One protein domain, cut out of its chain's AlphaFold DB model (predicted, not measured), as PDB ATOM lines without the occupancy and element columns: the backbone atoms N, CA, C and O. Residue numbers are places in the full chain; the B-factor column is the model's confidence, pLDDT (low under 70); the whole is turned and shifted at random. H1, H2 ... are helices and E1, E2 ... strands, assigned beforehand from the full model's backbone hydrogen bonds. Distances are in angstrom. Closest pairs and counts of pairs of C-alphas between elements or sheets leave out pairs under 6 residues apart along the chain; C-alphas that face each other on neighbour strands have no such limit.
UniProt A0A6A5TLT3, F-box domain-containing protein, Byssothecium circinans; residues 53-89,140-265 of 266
ATOM      1  N   THR A  53     111.454 150.717 113.878       96.44
ATOM      2  CA  THR A  53     110.251 150.864 114.705       96.44
ATOM      3  C   THR A  53     109.078 151.172 113.788       96.44
ATOM      4  O   THR A  53     109.279 151.758 112.719       96.44
ATOM      5  N   ARG A  54     107.854 150.829 114.200       96.00
ATOM      6  CA  ARG A  54     106.659 151.043 113.375       96.00
ATOM      7  C   ARG A  54     106.531 152.498 112.920       96.00
ATOM      8  O   ARG A  54     106.476 152.754 111.724       96.00
ATOM      9  N   ALA A  55     106.600 153.438 113.863       95.56
ATOM     10  CA  ALA A  55     106.463 154.866 113.579       95.56
ATOM     11  C   ALA A  55     107.528 155.394 112.597       95.56
ATOM     12  O   ALA A  55     107.242 156.245 111.760       95.56
ATOM     13  N   SER A  56     108.761 154.881 112.673       96.81
ATOM     14  CA  SER A  56     109.839 155.299 111.764       96.81
ATOM     15  C   SER A  56     109.637 154.763 110.346       96.81
ATOM     16  O   SER A  56     109.894 155.480 109.383       96.81
ATOM     17  N   LEU A  57     109.156 153.523 110.215       97.69
ATOM     18  CA  LEU A  57     108.833 152.911 108.926       97.69
ATOM     19  C   LEU A  57     107.617 153.581 108.273       97.69
ATOM     20  O   LEU A  57     107.660 153.900 107.091       97.69
ATOM     21  N   GLU A  58     106.568 153.867 109.043       97.19
ATOM     22  CA  GLU A  58     105.399 154.622 108.573       97.19
ATOM     23  C   GLU A  58     105.796 156.029 108.104       97.19
ATOM     24  O   GLU A  58     105.364 156.476 107.041       97.19
ATOM     25  N   LYS A  59     106.699 156.706 108.829       97.12
ATOM     26  CA  LYS A  59     107.233 158.006 108.403       97.12
ATOM     27  C   LYS A  59     108.058 157.911 107.119       97.12
ATOM     28  O   LYS A  59     107.962 158.786 106.263       97.12
ATOM     29  N   LEU A  60     108.846 156.848 106.964       97.44
ATOM     30  CA  LEU A  60     109.584 156.584 105.731       97.44
ATOM     31  C   LEU A  60     108.626 156.363 104.544       97.44
ATOM     32  O   LEU A  60     108.898 156.879 103.466       97.44
ATOM     33  N   ILE A  61     107.494 155.674 104.737       98.19
ATOM     34  CA  ILE A  61     106.439 155.533 103.713       98.19
ATOM     35  C   ILE A  61     105.828 156.894 103.362       98.19
ATOM     36  O   ILE A  61     105.623 157.199 102.188       98.19
ATOM     37  N   GLU A  62     105.535 157.731 104.359       97.75
ATOM     38  CA  GLU A  62     105.020 159.085 104.123       97.75
ATOM     39  C   GLU A  62     105.993 159.898 103.256       97.75
ATOM     40  O   GLU A  62     105.596 160.469 102.241       97.75
ATOM     41  N   PHE A  63     107.281 159.899 103.606       97.19
ATOM     42  CA  PHE A  63     108.311 160.596 102.837       97.19
ATOM     43  C   PHE A  63     108.546 159.992 101.456       97.19
ATOM     44  O   PHE A  63     108.772 160.741 100.505       97.19
ATOM     45  N   SER A  64     108.451 158.671 101.310       97.62
ATOM     46  CA  SER A  64     108.609 158.023 100.009       97.62
ATOM     47  C   SER A  64     107.460 158.353  99.055       97.62
ATOM     48  O   SER A  64     107.665 158.400  97.849       97.62
ATOM     49  N   LYS A  65     106.271 158.676  99.573       97.94
ATOM     50  CA  LYS A  65     105.123 159.135  98.773       97.94
ATOM     51  C   LYS A  65     105.201 160.612  98.372       97.94
ATOM     52  O   LYS A  65     104.444 161.036  97.504       97.94
ATOM     53  N   MET A  66     106.088 161.410  98.972       97.56
ATOM     54  CA  MET A  66     106.234 162.836  98.659       97.56
ATOM     55  C   MET A  66     107.204 163.051  97.482       97.56
ATOM     56  O   MET A  66     108.408 162.876  97.676       97.56
ATOM     57  N   PRO A  67     106.758 163.546  96.305       95.56
ATOM     58  CA  PRO A  67     107.622 163.669  95.119       95.56
ATOM     59  C   PRO A  67     108.866 164.546  95.319       95.56
ATOM     60  O   PRO A  67     109.908 164.315  94.713       95.56
ATOM     61  N   ARG A  68     108.779 165.550  96.203       95.81
ATOM     62  CA  ARG A  68     109.899 166.451  96.532       95.81
ATOM     63  C   ARG A  68     111.003 165.782  97.359       95.81
ATOM     64  O   ARG A  68     112.112 166.303  97.403       95.81
ATOM     65  N   ILE A  69     110.696 164.677  98.039       96.94
ATOM     66  CA  ILE A  69     111.611 163.972  98.948       96.94
ATOM     67  C   ILE A  69     112.053 162.642  98.343       96.94
ATOM     68  O   ILE A  69     113.235 162.310  98.397       96.94
ATOM     69  N   SER A  70     111.131 161.892  97.743       96.75
ATOM     70  CA  SER A  70     111.374 160.527  97.278       96.75
ATOM     71  C   SER A  70     112.522 160.422  96.269       96.75
ATOM     72  O   SER A  70     113.377 159.551  96.407       96.75
ATOM     73  N   GLY A  71     112.620 161.376  95.337       96.38
ATOM     74  CA  GLY A  71     113.723 161.485  94.371       96.38
ATOM     75  C   GLY A  71     115.022 162.084  94.929       96.38
ATOM     76  O   GLY A  71     115.976 162.295  94.181       96.38
ATOM     77  N   LYS A  72     115.075 162.415  96.224       97.19
ATOM     78  CA  LYS A  72     116.258 162.980  96.894       97.19
ATOM     79  C   LYS A  72     116.926 161.993  97.847       97.19
ATOM     80  O   LYS A  72     118.109 162.163  98.137       97.19
ATOM     81  N   ILE A  73     116.213 160.965  98.311       97.69
ATOM     82  CA  ILE A  73     116.763 159.932  99.197       97.69
ATOM     83  C   ILE A  73     117.618 158.964  98.380       97.69
ATOM     84  O   ILE A  73     117.099 158.077  97.712       97.69
ATOM     85  N   ARG A  74     118.942 159.123  98.472       97.44
ATOM     86  CA  ARG A  74     119.921 158.255  97.796       97.44
ATOM     87  C   ARG A  74     120.451 157.147  98.686       97.44
ATOM     88  O   ARG A  74     120.811 156.079  98.208       97.44
ATOM     89  N   LYS A  75     120.505 157.391  99.991       97.50
ATOM     90  CA  LYS A  75     121.012 156.439 100.969       97.50
ATOM     91  C   LYS A  75     120.049 156.315 102.133       97.50
ATOM     92  O   LYS A  75     119.730 157.308 102.785       97.50
ATOM     93  N   LEU A  76     119.645 155.088 102.432       97.94
ATOM     94  CA  LEU A  76     118.976 154.758 103.684       97.94
ATOM     95  C   LEU A  76     119.992 154.214 104.682       97.94
ATOM     96  O   LEU A  76     120.780 153.326 104.360       97.94
ATOM     97  N   GLU A  77     119.950 154.724 105.908       97.12
ATOM     98  CA  GLU A  77     120.778 154.226 107.006       97.12
ATOM     99  C   GLU A  77     119.895 153.666 108.117       97.12
ATOM    100  O   GLU A  77     119.255 154.398 108.870       97.12
ATOM    101  N   LEU A  78     119.858 152.342 108.226       97.19
ATOM    102  CA  LEU A  78     119.156 151.666 109.298       97.19
ATOM    103  C   LEU A  78     120.003 151.701 110.573       97.19
ATOM    104  O   LEU A  78     121.018 151.008 110.690       97.19
ATOM    105  N   VAL A  79     119.556 152.483 111.548       96.06
ATOM    106  CA  VAL A  79     120.179 152.575 112.866       96.06
ATOM    107  C   VAL A  79     119.638 151.469 113.768       96.06
ATOM    108  O   VAL A  79     118.438 151.392 114.046       96.06
ATOM    109  N   LEU A  80     120.539 150.623 114.266       94.50
ATOM    110  CA  LEU A  80     120.212 149.457 115.087       94.50
ATOM    111  C   LEU A  80     119.930 149.845 116.549       94.50
ATOM    112  O   LEU A  80     120.708 149.553 117.459       94.50
ATOM    113  N   VAL A  81     118.809 150.530 116.772       95.06
ATOM    114  CA  VAL A  81     118.302 150.885 118.106       95.06
ATOM    115  C   VAL A  81     117.502 149.721 118.688       95.06
ATOM    116  O   VAL A  81     116.615 149.182 118.030       95.06
ATOM    117  N   THR A  82     117.789 149.347 119.934       93.94
ATOM    118  CA  THR A  82     117.126 148.229 120.627       93.94
ATOM    119  C   THR A  82     116.570 148.663 121.975       93.94
ATOM    120  O   THR A  82     117.090 149.596 122.592       93.94
ATOM    121  N   PHE A  83     115.566 147.936 122.476       95.19
ATOM    122  CA  PHE A  83     114.988 148.175 123.803       95.19
ATOM    123  C   PHE A  83     115.114 146.966 124.753       95.19
ATOM    124  O   PHE A  83     114.091 146.436 125.186       95.19
ATOM    125  N   PRO A  84     116.329 146.524 125.147       93.31
ATOM    126  CA  PRO A  84     116.495 145.353 126.010       93.31
ATOM    127  C   PRO A  84     115.787 145.498 127.359       93.31
ATOM    128  O   PRO A  84     115.799 146.578 127.959       93.31
ATOM    129  N   ILE A  85     115.237 144.404 127.892       92.75
ATOM    130  CA  ILE A  85     114.496 144.413 129.171       92.75
ATOM    131  C   ILE A  85     115.383 144.885 130.331       92.75
ATOM    132  O   ILE A  85     114.916 145.587 131.230       92.75
ATOM    133  N   VAL A  86     116.672 144.539 130.310       91.81
ATOM    134  CA  VAL A  86     117.637 144.895 131.364       91.81
ATOM    135  C   VAL A  86     117.817 146.414 131.477       91.81
ATOM    136  O   VAL A  86     117.840 146.959 132.582       91.81
ATOM    137  N   GLU A  87     117.854 147.114 130.344       92.44
ATOM    138  CA  GLU A  87     118.028 148.571 130.268       92.44
ATOM    139  C   GLU A  87     116.816 149.332 130.833       92.44
ATOM    140  O   GLU A  87     116.958 150.425 131.379       92.44
ATOM    141  N   ARG A  88     115.624 148.714 130.845       94.81
ATOM    142  CA  ARG A  88     114.417 149.285 131.469       94.81
ATOM    143  C   ARG A  88     114.633 149.641 132.944       94.81
ATOM    144  O   ARG A  88     114.028 150.591 133.445       94.81
ATOM    145  N   LYS A  89     115.476 148.882 133.658       93.06
ATOM    146  CA  LYS A  89     115.777 149.128 135.078       93.06
ATOM    147  C   LYS A  89     116.538 150.442 135.284       93.06
ATOM    148  O   LYS A  89     116.337 151.071 136.323       93.06
ATOM    149  N   LYS A 140     106.784 152.217 131.376       98.12
ATOM    150  CA  LYS A 140     105.647 151.678 130.611       98.12
ATOM    151  C   LYS A 140     105.873 151.886 129.112       98.12
ATOM    152  O   LYS A 140     105.746 150.927 128.360       98.12
ATOM    153  N   LYS A 141     106.278 153.089 128.698       97.75
ATOM    154  CA  LYS A 141     106.620 153.407 127.300       97.75
ATOM    155  C   LYS A 141     107.774 152.565 126.767       97.75
ATOM    156  O   LYS A 141     107.660 151.983 125.698       97.75
ATOM    157  N   TYR A 142     108.826 152.381 127.558       97.62
ATOM    158  CA  TYR A 142     109.940 151.504 127.205       97.62
ATOM    159  C   TYR A 142     109.487 150.060 126.948       97.62
ATOM    160  O   TYR A 142     109.877 149.444 125.960       97.62
ATOM    161  N   ALA A 143     108.632 149.518 127.822       97.50
ATOM    162  CA  ALA A 143     108.078 148.176 127.638       97.50
ATOM    163  C   ALA A 143     107.213 148.073 126.373       97.50
ATOM    164  O   ALA A 143     107.223 147.035 125.717       97.50
ATOM    165  N   TRP A 144     106.503 149.147 126.021       97.62
ATOM    166  CA  TRP A 144     105.742 149.226 124.780       97.62
ATOM    167  C   TRP A 144     106.653 149.202 123.547       97.62
ATOM    168  O   TRP A 144     106.411 148.394 122.660       97.62
ATOM    169  N   TYR A 145     107.748 149.972 123.523       97.31
ATOM    170  CA  TYR A 145     108.725 149.918 122.424       97.31
ATOM    171  C   TYR A 145     109.385 148.540 122.280       97.31
ATOM    172  O   TYR A 145     109.517 148.032 121.168       97.31
ATOM    173  N   HIS A 146     109.749 147.901 123.395       95.88
ATOM    174  CA  HIS A 146     110.243 146.521 123.384       95.88
ATOM    175  C   HIS A 146     109.208 145.553 122.788       95.88
ATOM    176  O   HIS A 146     109.542 144.708 121.958       95.88
ATOM    177  N   HIS A 147     107.941 145.681 123.191       96.44
ATOM    178  CA  HIS A 147     106.859 144.857 122.661       96.44
ATOM    179  C   HIS A 147     106.610 145.110 121.166       96.44
ATOM    180  O   HIS A 147     106.458 144.149 120.420       96.44
ATOM    181  N   ASP A 148     106.627 146.364 120.710       95.88
ATOM    182  CA  ASP A 148     106.455 146.705 119.293       95.88
ATOM    183  C   ASP A 148     107.579 146.108 118.432       95.88
ATOM    184  O   ASP A 148     107.291 145.443 117.441       95.88
ATOM    185  N   GLN A 149     108.847 146.203 118.856       95.06
ATOM    186  CA  GLN A 149     109.958 145.532 118.161       95.06
ATOM    187  C   GLN A 149     109.781 144.011 118.106       95.06
ATOM    188  O   GLN A 149     110.053 143.377 117.086       95.06
ATOM    189  N   HIS A 150     109.298 143.409 119.194       95.38
ATOM    190  CA  HIS A 150     108.991 141.984 119.212       95.38
ATOM    191  C   HIS A 150     107.853 141.620 118.241       95.38
ATOM    192  O   HIS A 150     107.928 140.596 117.559       95.38
ATOM    193  N   LEU A 151     106.813 142.452 118.147       95.75
ATOM    194  CA  LEU A 151     105.700 142.254 117.218       95.75
ATOM    195  C   LEU A 151     106.123 142.415 115.758       95.75
ATOM    196  O   LEU A 151     105.714 141.602 114.934       95.75
ATOM    197  N   LEU A 152     106.942 143.422 115.438       95.50
ATOM    198  CA  LEU A 152     107.501 143.598 114.094       95.50
ATOM    199  C   LEU A 152     108.246 142.333 113.668       95.50
ATOM    200  O   LEU A 152     107.935 141.771 112.620       95.50
ATOM    201  N   ARG A 153     109.090 141.799 114.558       94.50
ATOM    202  CA  ARG A 153     109.854 140.577 114.309       94.50
ATOM    203  C   ARG A 153     108.994 139.338 114.111       94.50
ATOM    204  O   ARG A 153     109.245 138.553 113.205       94.50
ATOM    205  N   THR A 154     108.014 139.122 114.982       96.06
ATOM    206  CA  THR A 154     107.192 137.900 114.946       96.06
ATOM    207  C   THR A 154     106.181 137.916 113.809       96.06
ATOM    208  O   THR A 154     105.933 136.876 113.207       96.06
ATOM    209  N   LYS A 155     105.621 139.083 113.477       96.62
ATOM    210  CA  LYS A 155     104.621 139.226 112.410       96.62
ATOM    211  C   LYS A 155     105.218 139.582 111.048       96.62
ATOM    212  O   LYS A 155     104.481 139.599 110.070       96.62
ATOM    213  N   SER A 156     106.518 139.887 110.975       94.56
ATOM    214  CA  SER A 156     107.212 140.334 109.754       94.56
ATOM    215  C   SER A 156     106.531 141.525 109.052       94.56
ATOM    216  O   SER A 156     106.567 141.652 107.827       94.56
ATOM    217  N   ILE A 157     105.855 142.388 109.825       97.12
ATOM    218  CA  ILE A 157     105.140 143.571 109.304       97.12
ATOM    219  C   ILE A 157     106.139 144.624 108.815       97.12
ATOM    220  O   ILE A 157     105.872 145.354 107.864       97.12
ATOM    221  N   ASP A 158     107.304 144.680 109.448       97.62
ATOM    222  CA  ASP A 158     108.425 145.534 109.075       97.62
ATOM    223  C   ASP A 158     108.903 145.324 107.636       97.62
ATOM    224  O   ASP A 158     109.158 146.305 106.941       97.62
ATOM    225  N   VAL A 159     108.959 144.076 107.159       98.19
ATOM    226  CA  VAL A 159     109.288 143.763 105.763       98.19
ATOM    227  C   VAL A 159     108.285 144.428 104.832       98.19
ATOM    228  O   VAL A 159     108.688 145.111 103.900       98.19
ATOM    229  N   SER A 160     106.985 144.270 105.085       97.94
ATOM    230  CA  SER A 160     105.934 144.851 104.241       97.94
ATOM    231  C   SER A 160     105.985 146.379 104.223       97.94
ATOM    232  O   SER A 160     105.909 146.975 103.150       97.94
ATOM    233  N   LEU A 161     106.182 147.009 105.386       98.25
ATOM    234  CA  LEU A 161     106.311 148.465 105.490       98.25
ATOM    235  C   LEU A 161     107.550 148.977 104.740       98.25
ATOM    236  O   LEU A 161     107.475 149.961 104.007       98.25
ATOM    237  N   LEU A 162     108.690 148.293 104.880       98.25
ATOM    238  CA  LEU A 162     109.908 148.672 104.172       98.25
ATOM    239  C   LEU A 162     109.769 148.452 102.658       98.25
ATOM    240  O   LEU A 162     110.201 149.302 101.892       98.25
ATOM    241  N   VAL A 163     109.118 147.374 102.205       98.44
ATOM    242  CA  VAL A 163     108.813 147.152 100.776       98.44
ATOM    243  C   VAL A 163     107.986 148.297 100.204       98.44
ATOM    244  O   VAL A 163     108.310 148.801  99.130       98.44
ATOM    245  N   GLU A 164     106.925 148.707 100.904       98.38
ATOM    246  CA  GLU A 164     106.074 149.818 100.473       98.38
ATOM    247  C   GLU A 164     106.874 151.116 100.356       98.38
ATOM    248  O   GLU A 164     106.752 151.827  99.359       98.38
ATOM    249  N   ALA A 165     107.735 151.401 101.335       98.25
ATOM    250  CA  ALA A 165     108.625 152.547 101.271       98.25
ATOM    251  C   ALA A 165     109.551 152.482 100.048       98.25
ATOM    252  O   ALA A 165     109.562 153.419  99.250       98.25
ATOM    253  N   LEU A 166     110.289 151.377  99.896       98.06
ATOM    254  CA  LEU A 166     111.310 151.183  98.865       98.06
ATOM    255  C   LEU A 166     110.758 151.346  97.445       98.06
ATOM    256  O   LEU A 166     111.424 151.944  96.609       98.06
ATOM    257  N   ARG A 167     109.526 150.894  97.184       97.62
ATOM    258  CA  ARG A 167     108.881 151.023  95.864       97.62
ATOM    259  C   ARG A 167     108.747 152.463  95.374       97.62
ATOM    260  O   ARG A 167     108.710 152.675  94.168       97.62
ATOM    261  N   ASN A 168     108.677 153.437  96.281       97.75
ATOM    262  CA  ASN A 168     108.521 154.843  95.905       97.75
ATOM    263  C   ASN A 168     109.847 155.629  95.939       97.75
ATOM    264  O   ASN A 168     109.879 156.781  95.514       97.75
ATOM    265  N   LEU A 169     110.945 155.043  96.436       97.12
ATOM    266  CA  LEU A 169     112.254 155.706  96.521       97.12
ATOM    267  C   LEU A 169     113.038 155.539  95.217       97.12
ATOM    268  O   LEU A 169     113.970 154.747  95.117       97.12
ATOM    269  N   THR A 170     112.648 156.312  94.210       95.50
ATOM    270  CA  THR A 170     113.155 156.219  92.830       95.50
ATOM    271  C   THR A 170     114.634 156.563  92.659       95.50
ATOM    272  O   THR A 170     115.222 156.181  91.656       95.50
ATOM    273  N   ALA A 171     115.235 157.279  93.610       96.44
ATOM    274  CA  ALA A 171     116.643 157.679  93.568       96.44
ATOM    275  C   ALA A 171     117.529 156.890  94.547       96.44
ATOM    276  O   ALA A 171     118.649 157.319  94.825       96.44
ATOM    277  N   LEU A 172     117.030 155.792  95.123       97.50
ATOM    278  CA  LEU A 172     117.749 155.044  96.150       97.50
ATOM    279  C   LEU A 172     118.939 154.277  95.556       97.50
ATOM    280  O   LEU A 172     118.767 153.269  94.885       97.50
ATOM    281  N   GLU A 173     120.149 154.709  95.892       96.19
ATOM    282  CA  GLU A 173     121.412 154.114  95.446       96.19
ATOM    283  C   GLU A 173     121.964 153.096  96.455       96.19
ATOM    284  O   GLU A 173     122.723 152.206  96.083       96.19
ATOM    285  N   SER A 174     121.662 153.228  97.753       96.25
ATOM    286  CA  SER A 174     122.194 152.300  98.759       96.25
ATOM    287  C   SER A 174     121.389 152.201 100.053       96.25
ATOM    288  O   SER A 174     120.718 153.141 100.484       96.25
ATOM    289  N   ILE A 175     121.506 151.048 100.714       96.94
ATOM    290  CA  ILE A 175     121.009 150.814 102.075       96.94
ATOM    291  C   ILE A 175     122.167 150.323 102.935       96.94
ATOM    292  O   ILE A 175     122.841 149.355 102.581       96.94
ATOM    293  N   ALA A 176     122.378 150.969 104.079       95.44
ATOM    294  CA  ALA A 176     123.407 150.595 105.036       95.44
ATOM    295  C   ALA A 176     122.840 150.391 106.443       95.44
ATOM    296  O   ALA A 176     121.841 151.001 106.813       95.44
ATOM    297  N   THR A 177     123.500 149.563 107.251       93.50
ATOM    298  CA  THR A 177     123.241 149.459 108.692       93.50
ATOM    299  C   THR A 177     124.310 150.204 109.484       93.50
ATOM    300  O   THR A 177     125.500 150.114 109.177       93.50
ATOM    301  N   THR A 178     123.901 150.902 110.541       91.81
ATOM    302  CA  THR A 178     124.811 151.553 111.488       91.81
ATOM    303  C   THR A 178     124.421 151.243 112.931       91.81
ATOM    304  O   THR A 178     123.251 151.097 113.283       91.81
ATOM    305  N   HIS A 179     125.432 151.128 113.784       88.31
ATOM    306  CA  HIS A 179     125.305 150.912 115.225       88.31
ATOM    307  C   HIS A 179     125.527 152.207 116.019       88.31
ATOM    308  O   HIS A 179     125.515 152.190 117.248       88.31
ATOM    309  N   HIS A 180     125.713 153.330 115.333       88.94
ATOM    310  CA  HIS A 180     125.837 154.648 115.934       88.94
ATOM    311  C   HIS A 180     124.838 155.599 115.289       88.94
ATOM    312  O   HIS A 180     124.547 155.498 114.097       88.94
ATOM    313  N   TYR A 181     124.323 156.517 116.094       92.00
ATOM    314  CA  TYR A 181     123.580 157.668 115.614       92.00
ATOM    315  C   TYR A 181     124.233 158.936 116.143       92.00
ATOM    316  O   TYR A 181     124.763 158.957 117.256       92.00
ATOM    317  N   ASP A 182     124.155 159.982 115.334       92.19
ATOM    318  CA  ASP A 182     124.475 161.335 115.749       92.19
ATOM    319  C   ASP A 182     123.317 161.898 116.592       92.19
ATOM    320  O   ASP A 182     122.141 161.703 116.273       92.19
ATOM    321  N   LYS A 183     123.637 162.554 117.709       92.69
ATOM    322  CA  LYS A 183     122.636 163.179 118.583       92.69
ATOM    323  C   LYS A 183     122.133 164.501 118.016       92.69
ATOM    324  O   LYS A 183     120.985 164.857 118.289       92.69
ATOM    325  N   ASP A 184     122.946 165.182 117.214       91.88
ATOM    326  CA  ASP A 184     122.585 166.458 116.598       91.88
ATOM    327  C   ASP A 184     121.658 166.224 115.395       91.88
ATOM    328  O   ASP A 184     120.639 166.909 115.220       91.88
ATOM    329  N   SER A 185     121.911 165.148 114.643       91.75
ATOM    330  CA  SER A 185     121.050 164.652 113.566       91.75
ATOM    331  C   SER A 185     120.540 163.217 113.808       91.75
ATOM    332  O   SER A 185     120.930 162.285 113.098       91.75
ATOM    333  N   PRO A 186     119.618 163.015 114.769       95.12
ATOM    334  CA  PRO A 186     119.137 161.684 115.127       95.12
ATOM    335  C   PRO A 186     118.278 161.055 114.018       95.12
ATOM    336  O   PRO A 186     117.559 161.781 113.322       95.12
ATOM    337  N   PRO A 187     118.278 159.711 113.879       96.25
ATOM    338  CA  PRO A 187     117.389 159.005 112.964       96.25
ATOM    339  C   PRO A 187     115.922 159.337 113.217       96.25
ATOM    340  O   PRO A 187     115.510 159.688 114.330       96.25
ATOM    341  N   TRP A 188     115.109 159.170 112.180       94.69
ATOM    342  CA  TRP A 188     113.671 159.378 112.286       94.69
ATOM    343  C   TRP A 188     113.065 158.537 113.408       94.69
ATOM    344  O   TRP A 188     113.487 157.411 113.661       94.69
ATOM    345  N   GLY A 189     112.108 159.139 114.117       92.38
ATOM    346  CA  GLY A 189     111.463 158.567 115.299       92.38
ATOM    347  C   GLY A 189     112.279 158.657 116.594       92.38
ATOM    348  O   GLY A 189     111.688 158.618 117.670       92.38
ATOM    349  N   LEU A 190     113.607 158.830 116.545       95.69
ATOM    350  CA  LEU A 190     114.429 158.780 117.760       95.69
ATOM    351  C   LEU A 190     114.179 159.966 118.691       95.69
ATOM    352  O   LEU A 190     114.126 159.765 119.899       95.69
ATOM    353  N   ARG A 191     113.954 161.176 118.160       95.25
ATOM    354  CA  ARG A 191     113.603 162.341 119.000       95.25
ATOM    355  C   ARG A 191     112.346 162.083 119.824       95.25
ATOM    356  O   ARG A 191     112.368 162.294 121.026       95.25
ATOM    357  N   GLN A 192     111.306 161.526 119.204       95.06
ATOM    358  CA  GLN A 192     110.082 161.157 119.914       95.06
ATOM    359  C   GLN A 192     110.363 160.132 121.020       95.06
ATOM    360  O   GLN A 192     109.893 160.293 122.142       95.06
ATOM    361  N   VAL A 193     111.156 159.097 120.729       96.00
ATOM    362  CA  VAL A 193     111.558 158.100 121.733       96.00
ATOM    363  C   VAL A 193     112.295 158.767 122.901       96.00
ATOM    364  O   VAL A 193     111.998 158.476 124.057       96.00
ATOM    365  N   VAL A 194     113.231 159.676 122.621       95.56
ATOM    366  CA  VAL A 194     113.989 160.415 123.642       95.56
ATOM    367  C   VAL A 194     113.071 161.324 124.457       95.56
ATOM    368  O   VAL A 194     113.175 161.328 125.680       95.56
ATOM    369  N   ASP A 195     112.130 162.022 123.829       94.62
ATOM    370  CA  ASP A 195     111.157 162.877 124.514       94.62
ATOM    371  C   ASP A 195     110.208 162.068 125.416       94.62
ATOM    372  O   ASP A 195     109.810 162.531 126.486       94.62
ATOM    373  N   GLU A 196     109.855 160.843 125.014       95.56
ATOM    374  CA  GLU A 196     108.970 159.957 125.777       95.56
ATOM    375  C   GLU A 196     109.686 159.197 126.905       95.56
ATOM    376  O   GLU A 196     109.062 158.858 127.915       95.56
ATOM    377  N   LEU A 197     110.975 158.891 126.746       95.75
ATOM    378  CA  LEU A 197     111.758 158.113 127.713       95.75
ATOM    379  C   LEU A 197     112.656 158.981 128.608       95.75
ATOM    380  O   LEU A 197     113.055 158.541 129.692       95.75
ATOM    381  N   GLY A 198     112.997 160.182 128.147       94.44
ATOM    382  CA  GLY A 198     114.012 161.083 128.697       94.44
ATOM    383  C   GLY A 198     115.424 160.503 128.731       94.44
ATOM    384  O   GLY A 198     116.277 161.019 129.448       94.44
ATOM    385  N   ILE A 199     115.668 159.417 127.999       93.94
ATOM    386  CA  ILE A 199     116.980 158.791 127.846       93.94
ATOM    387  C   ILE A 199     117.201 158.414 126.386       93.94
ATOM    388  O   ILE A 199     116.261 158.123 125.648       93.94
ATOM    389  N   TRP A 200     118.470 158.375 125.998       93.75
ATOM    390  CA  TRP A 200     118.891 157.897 124.690       93.75
ATOM    391  C   TRP A 200     118.925 156.360 124.691       93.75
ATOM    392  O   TRP A 200     119.632 155.776 125.519       93.75
ATOM    393  N   PRO A 201     118.151 155.682 123.825       93.38
ATOM    394  CA  PRO A 201     118.116 154.226 123.774       93.38
ATOM    395  C   PRO A 201     119.440 153.659 123.259       93.38
ATOM    396  O   PRO A 201     120.186 154.312 122.523       93.38
ATOM    397  N   VAL A 202     119.728 152.419 123.650       89.00
ATOM    398  CA  VAL A 202     121.023 151.800 123.368       89.00
ATOM    399  C   VAL A 202     121.053 151.201 121.966       89.00
ATOM    400  O   VAL A 202     120.090 150.580 121.505       89.00
ATOM    401  N   THR A 203     122.189 151.353 121.296       87.88
ATOM    402  CA  THR A 203     122.462 150.701 120.016       87.88
ATOM    403  C   THR A 203     123.113 149.330 120.209       87.88
ATOM    404  O   THR A 203     123.470 148.934 121.321       87.88
ATOM    405  N   THR A 204     123.278 148.567 119.131       74.00
ATOM    406  CA  THR A 204     123.812 147.194 119.165       74.00
ATOM    407  C   THR A 204     125.315 147.070 119.467       74.00
ATOM    408  O   THR A 204     125.884 146.008 119.227       74.00
ATOM    409  N   VAL A 205     125.978 148.100 120.011       70.62
ATOM    410  CA  VAL A 205     127.406 148.033 120.382       70.62
ATOM    411  C   VAL A 205     127.627 146.867 121.361       70.62
ATOM    412  O   VAL A 205     126.845 146.723 122.306       70.62
ATOM    413  N   PRO A 206     128.639 146.006 121.161       59.12
ATOM    414  CA  PRO A 206     128.894 144.881 122.057       59.12
ATOM    415  C   PRO A 206     129.189 145.376 123.480       59.12
ATOM    416  O   PRO A 206     130.035 146.241 123.683       59.12
ATOM    417  N   SER A 207     128.470 144.833 124.466       60.94
ATOM    418  CA  SER A 207     128.690 145.087 125.897       60.94
ATOM    419  C   SER A 207     129.011 143.767 126.591       60.94
ATOM    420  O   SER A 207     128.552 142.708 126.174       60.94
ATOM    421  N   SER A 208     129.785 143.789 127.669       56.19
ATOM    422  CA  SER A 208     130.109 142.586 128.435       56.19
ATOM    423  C   SER A 208     128.859 142.019 129.131       56.19
ATOM    424  O   SER A 208     128.323 142.635 130.050       56.19
ATOM    425  N   SER A 209     128.441 140.820 128.707       61.78
ATOM    426  CA  SER A 209     127.438 139.907 129.296       61.78
ATOM    427  C   SER A 209     125.930 140.191 129.074       61.78
ATOM    428  O   SER A 209     125.435 141.310 129.183       61.78
ATOM    429  N   GLY A 210     125.186 139.129 128.716       61.84
ATOM    430  CA  GLY A 210     123.713 139.040 128.639       61.84
ATOM    431  C   GLY A 210     123.029 139.761 127.468       61.84
ATOM    432  O   GLY A 210     122.306 139.146 126.685       61.84
ATOM    433  N   ILE A 211     123.283 141.058 127.307       69.06
ATOM    434  CA  ILE A 211     122.589 141.926 126.335       69.06
ATOM    435  C   ILE A 211     122.985 141.594 124.882       69.06
ATOM    436  O   ILE A 211     122.247 141.877 123.935       69.06
ATOM    437  N   ASN A 212     124.128 140.928 124.697       75.50
ATOM    438  CA  ASN A 212     124.649 140.574 123.379       75.50
ATOM    439  C   ASN A 212     123.719 139.650 122.594       75.50
ATOM    440  O   ASN A 212     123.656 139.785 121.377       75.50
ATOM    441  N   ASN A 213     122.970 138.758 123.256       84.38
ATOM    442  CA  ASN A 213     122.089 137.846 122.533       84.38
ATOM    443  C   ASN A 213     120.893 138.590 121.920       84.38
ATOM    444  O   ASN A 213     120.667 138.497 120.718       84.38
ATOM    445  N   GLU A 214     120.177 139.406 122.703       85.00
ATOM    446  CA  GLU A 214     119.051 140.202 122.185       85.00
ATOM    447  C   GLU A 214     119.495 141.152 121.061       85.00
ATOM    448  O   GLU A 214     118.832 141.235 120.026       85.00
ATOM    449  N   ARG A 215     120.654 141.808 121.219       85.56
ATOM    450  CA  ARG A 215     121.236 142.691 120.194       85.56
ATOM    451  C   ARG A 215     121.625 141.941 118.926       85.56
ATOM    452  O   ARG A 215     121.306 142.406 117.836       85.56
ATOM    453  N   ALA A 216     122.280 140.788 119.048       86.56
ATOM    454  CA  ALA A 216     122.674 139.976 117.901       86.56
ATOM    455  C   ALA A 216     121.452 139.424 117.157       86.56
ATOM    456  O   ALA A 216     121.417 139.455 115.928       86.56
ATOM    457  N   VAL A 217     120.428 138.969 117.884       89.81
ATOM    458  CA  VAL A 217     119.154 138.531 117.298       89.81
ATOM    459  C   VAL A 217     118.486 139.686 116.556       89.81
ATOM    460  O   VAL A 217     118.043 139.504 115.423       89.81
ATOM    461  N   PHE A 218     118.444 140.881 117.150       91.31
ATOM    462  CA  PHE A 218     117.872 142.058 116.500       91.31
ATOM    463  C   PHE A 218     118.660 142.497 115.260       91.31
ATOM    464  O   PHE A 218     118.053 142.811 114.239       91.31
ATOM    465  N   ALA A 219     119.994 142.476 115.308       91.00
ATOM    466  CA  ALA A 219     120.840 142.809 114.165       91.00
ATOM    467  C   ALA A 219     120.633 141.823 113.003       91.00
ATOM    468  O   ALA A 219     120.384 142.246 111.876       91.00
ATOM    469  N   LYS A 220     120.637 140.511 113.284       91.94
ATOM    470  CA  LYS A 220     120.339 139.466 112.289       91.94
ATOM    471  C   LYS A 220     118.958 139.657 111.669       91.94
ATOM    472  O   LYS A 220     118.811 139.589 110.452       91.94
ATOM    473  N   HIS A 221     117.958 139.925 112.504       94.44
ATOM    474  CA  HIS A 221     116.607 140.200 112.042       94.44
ATOM    475  C   HIS A 221     116.552 141.450 111.153       94.44
ATOM    476  O   HIS A 221     116.002 141.376 110.064       94.44
ATOM    477  N   SER A 222     117.196 142.548 111.553       94.69
ATOM    478  CA  SER A 222     117.261 143.796 110.779       94.69
ATOM    479  C   SER A 222     117.880 143.587 109.393       94.69
ATOM    480  O   SER A 222     117.347 144.070 108.396       94.69
ATOM    481  N   VAL A 223     118.964 142.810 109.310       94.00
ATOM    482  CA  VAL A 223     119.570 142.394 108.033       94.00
ATOM    483  C   VAL A 223     118.581 141.572 107.203       94.00
ATOM    484  O   VAL A 223     118.390 141.854 106.021       94.00
ATOM    485  N   GLY A 224     117.910 140.595 107.821       95.31
ATOM    486  CA  GLY A 224     116.873 139.794 107.169       95.31
ATOM    487  C   GLY A 224     115.714 140.638 106.630       95.31
ATOM    488  O   GLY A 224     115.242 140.383 105.526       95.31
ATOM    489  N   VAL A 225     115.305 141.680 107.359       96.62
ATOM    490  CA  VAL A 225     114.255 142.616 106.938       96.62
ATOM    491  C   VAL A 225     114.686 143.409 105.714       96.62
ATOM    492  O   VAL A 225     113.936 143.460 104.742       96.62
ATOM    493  N   VAL A 226     115.896 143.974 105.717       96.56
ATOM    494  CA  VAL A 226     116.431 144.720 104.564       96.56
ATOM    495  C   VAL A 226     116.528 143.820 103.333       96.56
ATOM    496  O   VAL A 226     116.037 144.184 102.268       96.56
ATOM    497  N   LEU A 227     117.108 142.625 103.472       95.62
ATOM    498  CA  LEU A 227     117.242 141.679 102.362       95.62
ATOM    499  C   LEU A 227     115.879 141.211 101.842       95.62
ATOM    500  O   LEU A 227     115.650 141.218 100.633       95.62
ATOM    501  N   GLY A 228     114.962 140.850 102.742       96.62
ATOM    502  CA  GLY A 228     113.608 140.433 102.393       96.62
ATOM    503  C   GLY A 228     112.814 141.544 101.710       96.62
ATOM    504  O   GLY A 228     112.101 141.281 100.739       96.62
ATOM    505  N   ALA A 229     112.971 142.788 102.167       97.31
ATOM    506  CA  ALA A 229     112.317 143.935 101.562       97.31
ATOM    507  C   ALA A 229     112.880 144.244 100.172       97.31
ATOM    508  O   ALA A 229     112.107 144.427  99.236       97.31
ATOM    509  N   LEU A 230     114.204 144.204 100.000       95.75
ATOM    510  CA  LEU A 230     114.837 144.362  98.689       95.75
ATOM    511  C   LEU A 230     114.323 143.317  97.693       95.75
ATOM    512  O   LEU A 230     113.841 143.694  96.626       95.75
ATOM    513  N   CYS A 231     114.316 142.033  98.067       95.56
ATOM    514  CA  CYS A 231     113.823 140.956  97.203       95.56
ATOM    515  C   CYS A 231     112.355 141.146  96.778       95.56
ATOM    516  O   CYS A 231     112.000 140.821  95.651       95.56
ATOM    517  N   LYS A 232     111.496 141.687  97.654       97.31
ATOM    518  CA  LYS A 232     110.062 141.911  97.379       97.31
ATOM    519  C   LYS A 232     109.743 143.261  96.722       97.31
ATOM    520  O   LYS A 232     108.646 143.443  96.187       97.31
ATOM    521  N   SER A 233     110.660 144.223  96.801       96.38
ATOM    522  CA  SER A 233     110.477 145.570  96.249       96.38
ATOM    523  C   SER A 233     110.608 145.618  94.728       96.38
ATOM    524  O   SER A 233     110.035 146.510  94.113       96.38
ATOM    525  N   GLY A 234     111.315 144.656  94.125       93.38
ATOM    526  CA  GLY A 234     111.609 144.645  92.690       93.38
ATOM    527  C   GLY A 234     112.757 145.574  92.278       93.38
ATOM    528  O   GLY A 234     113.024 145.696  91.086       93.38
ATOM    529  N   ILE A 235     113.449 146.209  93.234       92.75
ATOM    530  CA  ILE A 235     114.634 147.027  92.947       92.75
ATOM    531  C   ILE A 235     115.764 146.120  92.449       92.75
ATOM    532  O   ILE A 235     116.138 145.147  93.114       92.75
ATOM    533  N   LYS A 236     116.308 146.444  91.273       88.06
ATOM    534  CA  LYS A 236     117.444 145.727  90.694       88.06
ATOM    535  C   LYS A 236     118.713 146.057  91.476       88.06
ATOM    536  O   LYS A 236     118.931 147.186  91.911       88.06
ATOM    537  N   ARG A 237     119.536 145.038  91.717       80.06
ATOM    538  CA  ARG A 237     120.821 145.218  92.393       80.06
ATOM    539  C   ARG A 237     121.864 145.561  91.354       80.06
ATOM    540  O   ARG A 237     122.008 144.813  90.391       80.06
ATOM    541  N   LYS A 238     122.652 146.598  91.629       82.38
ATOM    542  CA  LYS A 238     123.876 146.829  90.878       82.38
ATOM    543  C   LYS A 238     124.780 145.626  91.036       82.38
ATOM    544  O   LYS A 238     125.072 145.219  92.162       82.38
ATOM    545  N   THR A 239     125.219 145.060  89.917       77.12
ATOM    546  CA  THR A 239     126.233 144.000  89.924       77.12
ATOM    547  C   THR A 239     127.556 144.633  90.343       77.12
ATOM    548  O   THR A 239     128.373 145.036  89.522       77.12
ATOM    549  N   THR A 240     127.742 144.827  91.646       71.38
ATOM    550  CA  THR A 240     129.015 145.267  92.198       71.38
ATOM    551  C   THR A 240     129.940 144.066  92.193       71.38
ATOM    552  O   THR A 240     129.643 143.065  92.849       71.38
ATOM    553  N   SER A 241     131.055 144.160  91.466       69.81
ATOM    554  CA  SER A 241     132.167 143.228  91.641       69.81
ATOM    555  C   SER A 241     132.487 143.136  93.137       69.81
ATOM    556  O   SER A 241     132.527 144.186  93.792       69.81
ATOM    557  N   PRO A 242     132.666 141.929  93.701       70.25
ATOM    558  CA  PRO A 242     132.969 141.787  95.118       70.25
ATOM    559  C   PRO A 242     134.177 142.670  95.463       70.25
ATOM    560  O   PRO A 242     135.140 142.693  94.689       70.25
ATOM    561  N   PRO A 243     134.129 143.435  96.571       64.62
ATOM    562  CA  PRO A 243     135.268 144.244  96.976       64.62
ATOM    563  C   PRO A 243     136.493 143.330  97.138       64.62
ATOM    564  O   PRO A 243     136.342 142.196  97.609       64.62
ATOM    565  N   PRO A 244     137.692 143.777  96.730       68.94
ATOM    566  CA  PRO A 244     138.900 142.977  96.863       68.94
ATOM    567  C   PRO A 244     139.072 142.548  98.325       68.94
ATOM    568  O   PRO A 244     138.975 143.368  99.240       68.94
ATOM    569  N   LEU A 245     139.336 141.254  98.540       59.66
ATOM    570  CA  LEU A 245     139.426 140.623  99.867       59.66
ATOM    571  C   LEU A 245     140.433 141.308 100.817       59.66
ATOM    572  O   LEU A 245     140.365 141.116 102.027       59.66
ATOM    573  N   ASN A 246     141.320 142.151 100.287       59.72
ATOM    574  CA  ASN A 246     142.378 142.838 101.025       59.72
ATOM    575  C   ASN A 246     141.887 143.999 101.917       59.72
ATOM    576  O   ASN A 246     142.628 144.415 102.804       59.72
ATOM    577  N   GLU A 247     140.660 144.508 101.747       56.09
ATOM    578  CA  GLU A 247     140.095 145.548 102.638       56.09
ATOM    579  C   GLU A 247     139.352 144.978 103.861       56.09
ATOM    580  O   GLU A 247     138.973 145.705 104.785       56.09
ATOM    581  N   LEU A 248     139.170 143.659 103.913       54.59
ATOM    582  CA  LEU A 248     138.540 142.954 105.026       54.59
ATOM    583  C   LEU A 248     139.613 142.666 106.082       54.59
ATOM    584  O   LEU A 248     140.077 141.539 106.223       54.59
ATOM    585  N   GLY A 249     140.056 143.716 106.783       55.09
ATOM    586  CA  GLY A 249     141.167 143.673 107.738       55.09
ATOM    587  C   GLY A 249     141.179 142.411 108.609       55.09
ATOM    588  O   GLY A 249     140.274 142.193 109.418       55.09
ATOM    589  N   ALA A 250     142.235 141.608 108.454       50.88
ATOM    590  CA  ALA A 250     142.409 140.244 108.967       50.88
ATOM    591  C   ALA A 250     142.482 140.090 110.507       50.88
ATOM    592  O   ALA A 250     142.974 139.086 111.007       50.88
ATOM    593  N   GLY A 251     141.994 141.058 111.287       55.94
ATOM    594  CA  GLY A 251     142.104 141.065 112.752       55.94
ATOM    595  C   GLY A 251     140.809 141.341 113.516       55.94
ATOM    596  O   GLY A 251     140.827 141.408 114.742       55.94
ATOM    597  N   LYS A 252     139.673 141.527 112.837       53.84
ATOM    598  CA  LYS A 252     138.398 141.858 113.491       53.84
ATOM    599  C   LYS A 252     137.485 140.637 113.478       53.84
ATOM    600  O   LYS A 252     136.960 140.264 112.435       53.84
ATOM    601  N   GLY A 253     137.322 139.999 114.641       56.88
ATOM    602  CA  GLY A 253     136.506 138.792 114.793       56.88
ATOM    603  C   GLY A 253     135.101 138.929 114.188       56.88
ATOM    604  O   GLY A 253     134.538 140.026 114.153       56.88
ATOM    605  N   LEU A 254     134.525 137.797 113.758       53.81
ATOM    606  CA  LEU A 254     133.211 137.642 113.094       53.81
ATOM    607  C   LEU A 254     132.066 138.499 113.679       53.81
ATOM    608  O   LEU A 254     131.130 138.855 112.965       53.81
ATOM    609  N   GLY A 255     132.146 138.880 114.958       53.69
ATOM    610  CA  GLY A 255     131.193 139.783 115.605       53.69
ATOM    611  C   GLY A 255     131.156 141.216 115.046       53.69
ATOM    612  O   GLY A 255     130.086 141.816 115.043       53.69
ATOM    613  N   GLN A 256     132.267 141.768 114.540       55.22
ATOM    614  CA  GLN A 256     132.268 143.102 113.910       55.22
ATOM    615  C   GLN A 256     131.754 143.073 112.464       55.22
ATOM    616  O   GLN A 256     131.213 144.069 111.985       55.22
ATOM    617  N   PHE A 257     131.856 141.923 111.795       50.06
ATOM    618  CA  PHE A 257     131.458 141.752 110.400       50.06
ATOM    619  C   PHE A 257     129.949 141.832 110.170       50.06
ATOM    620  O   PHE A 257     129.498 142.375 109.167       50.06
ATOM    621  N   LEU A 258     129.153 141.360 111.130       53.56
ATOM    622  CA  LEU A 258     127.692 141.373 111.022       53.56
ATOM    623  C   LEU A 258     127.064 142.769 111.187       53.56
ATOM    624  O   LEU A 258     125.860 142.912 110.989       53.56
ATOM    625  N   LEU A 259     127.837 143.795 111.563       59.41
ATOM    626  CA  LEU A 259     127.286 145.100 111.950       59.41
ATOM    627  C   LEU A 259     127.261 146.142 110.826       59.41
ATOM    628  O   LEU A 259     126.563 147.151 110.963       59.41
ATOM    629  N   ARG A 260     127.982 145.920 109.723       68.69
ATOM    630  CA  ARG A 260     128.056 146.873 108.609       68.69
ATOM    631  C   ARG A 260     127.666 146.206 107.294       68.69
ATOM    632  O   ARG A 260     128.513 145.874 106.475       68.69
ATOM    633  N   LEU A 261     126.364 146.025 107.096       78.94
ATOM    634  CA  LEU A 261     125.806 145.726 105.784       78.94
ATOM    635  C   LEU A 261     125.743 147.032 104.987       78.94
ATOM    636  O   LEU A 261     125.220 148.022 105.492       78.94
ATOM    637  N   SER A 262     126.267 147.040 103.765       86.06
ATOM    638  CA  SER A 262     126.080 148.123 102.798       86.06
ATOM    639  C   SER A 262     125.761 147.491 101.451       86.06
ATOM    640  O   SER A 262     126.571 146.731 100.929       86.06
ATOM    641  N   ILE A 263     124.575 147.764 100.917       85.06
ATOM    642  CA  ILE A 263     124.105 147.232  99.635       85.06
ATOM    643  C   ILE A 263     123.937 148.403  98.678       85.06
ATOM    644  O   ILE A 263     123.209 149.341  99.003       85.06
ATOM    645  N   SER A 264     124.584 148.328  97.517       87.31
ATOM    646  CA  SER A 264     124.404 149.276  96.414       87.31
ATOM    647  C   SER A 264     123.318 148.781  95.456       87.31
ATOM    648  O   SER A 264     123.222 147.585  95.173       87.31
ATOM    649  N   LEU A 265     122.496 149.699  94.966       85.69
ATOM    650  CA  LEU A 265     121.344 149.472  94.098       85.69
ATOM    651  C   LEU A 265     121.574 150.165  92.745       85.69
ATOM    652  O   LEU A 265     122.448 151.030  92.635       85.69
TER     653      LEU A 265
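This is residues 53 to 89 and 140 to 265 of the 266 residues of the protein "F-box domain-containing protein" of Byssothecium circinans (UniProt A0A6A5TLT3). A small sheet of three strands has one long helix, H6, over one face and no named helix over the other; H1 and H4 lie side by side on the E1 side of the sheet, with H4 also packing on H6. H3 and H5 lie toward the end at which E1 stops, and residues 241 to 247 and 249 to 254 stick out beyond E3. The printed part has 163 residues, with seven named helices and three named strands in the order H1 H2 E1 H3 H4 E2 H5 H6 H7 E3, and is mostly helix. The mixed sheet runs E1 E2 E3; the whole is compact, with a radius of gyration of the C-alphas of 16.3 A and spans of 46 by 43 by 33 A.

E1, residues 75 to 79, and E2, residues 174 to 178, are parallel neighbours at 22 degrees, with N 78 and O 176 2.8 A apart, within hydrogen-bond range. E2 and E3, residues 262 to 264, are antiparallel at 175 degrees, with N 263 and O 175 2.9 A apart. H6, residues 211 to 233, is on the sheet at a height of 10.5 A, over E2 and only just over E1, with 3 C-alphas on E1; it runs along the strands, at 8 degrees to E2 on the local plane. These make two layers, a helix on one face of a sheet. H4, residues 157 to 168, touches residues 225 to 233 of H6 at a steep tilt of 43 degrees, closest at the C-alphas of Val 163 and Ala 229, 4.8 A. H1, residues 54 to 65, touches H4 at a shallow tilt of 16 degrees, the same way, closest at the C-alphas of Ile 61 and Ala 165, 4.4 A. H2, residues 67 to 70, and H1 only just touch, only at the corner, with 3 pairs of C-alphas within 8 A, the closest those of Ser 64 and Ser 70, 4.6 A. H3, residues 140 to 155, and H5, residues 190 to 197, only just touch, with 3 pairs, the closest the C-alphas of Tyr 142 and Leu 197, 6.9 A. Helix packing is mostly crossed, but only just. H7, residues 254 to 257, touches no helix. Every O i to N i+4 pair is within hydrogen-bond range in H1, H3, H5 and H6, and 7 of 8 in H4; H2 and H7 are too short for such a pair.

H6 is 32.6 A long from first to last C-alpha, H3 22.1 A, H4 17.8 A, H1 16.8 A, E2 13.0 A and E1 12.5 A. H1 begins at C-alpha 54 (106.659, 151.043, 113.375), and E3 ends at C-alpha 264 (124.404, 149.276, 96.414).

The C-alphas farthest apart, those of Lys 140 and Pro 244, are 48.2 A apart. Residues 90 to 139 are not printed, with 11.4 A between C-alphas 89 and 140. The links E2 to H5, H5 to H6 and H6 to H7 are long. The pLDDT is under 70 at residues 206 to 211, 241 and 243 to 260.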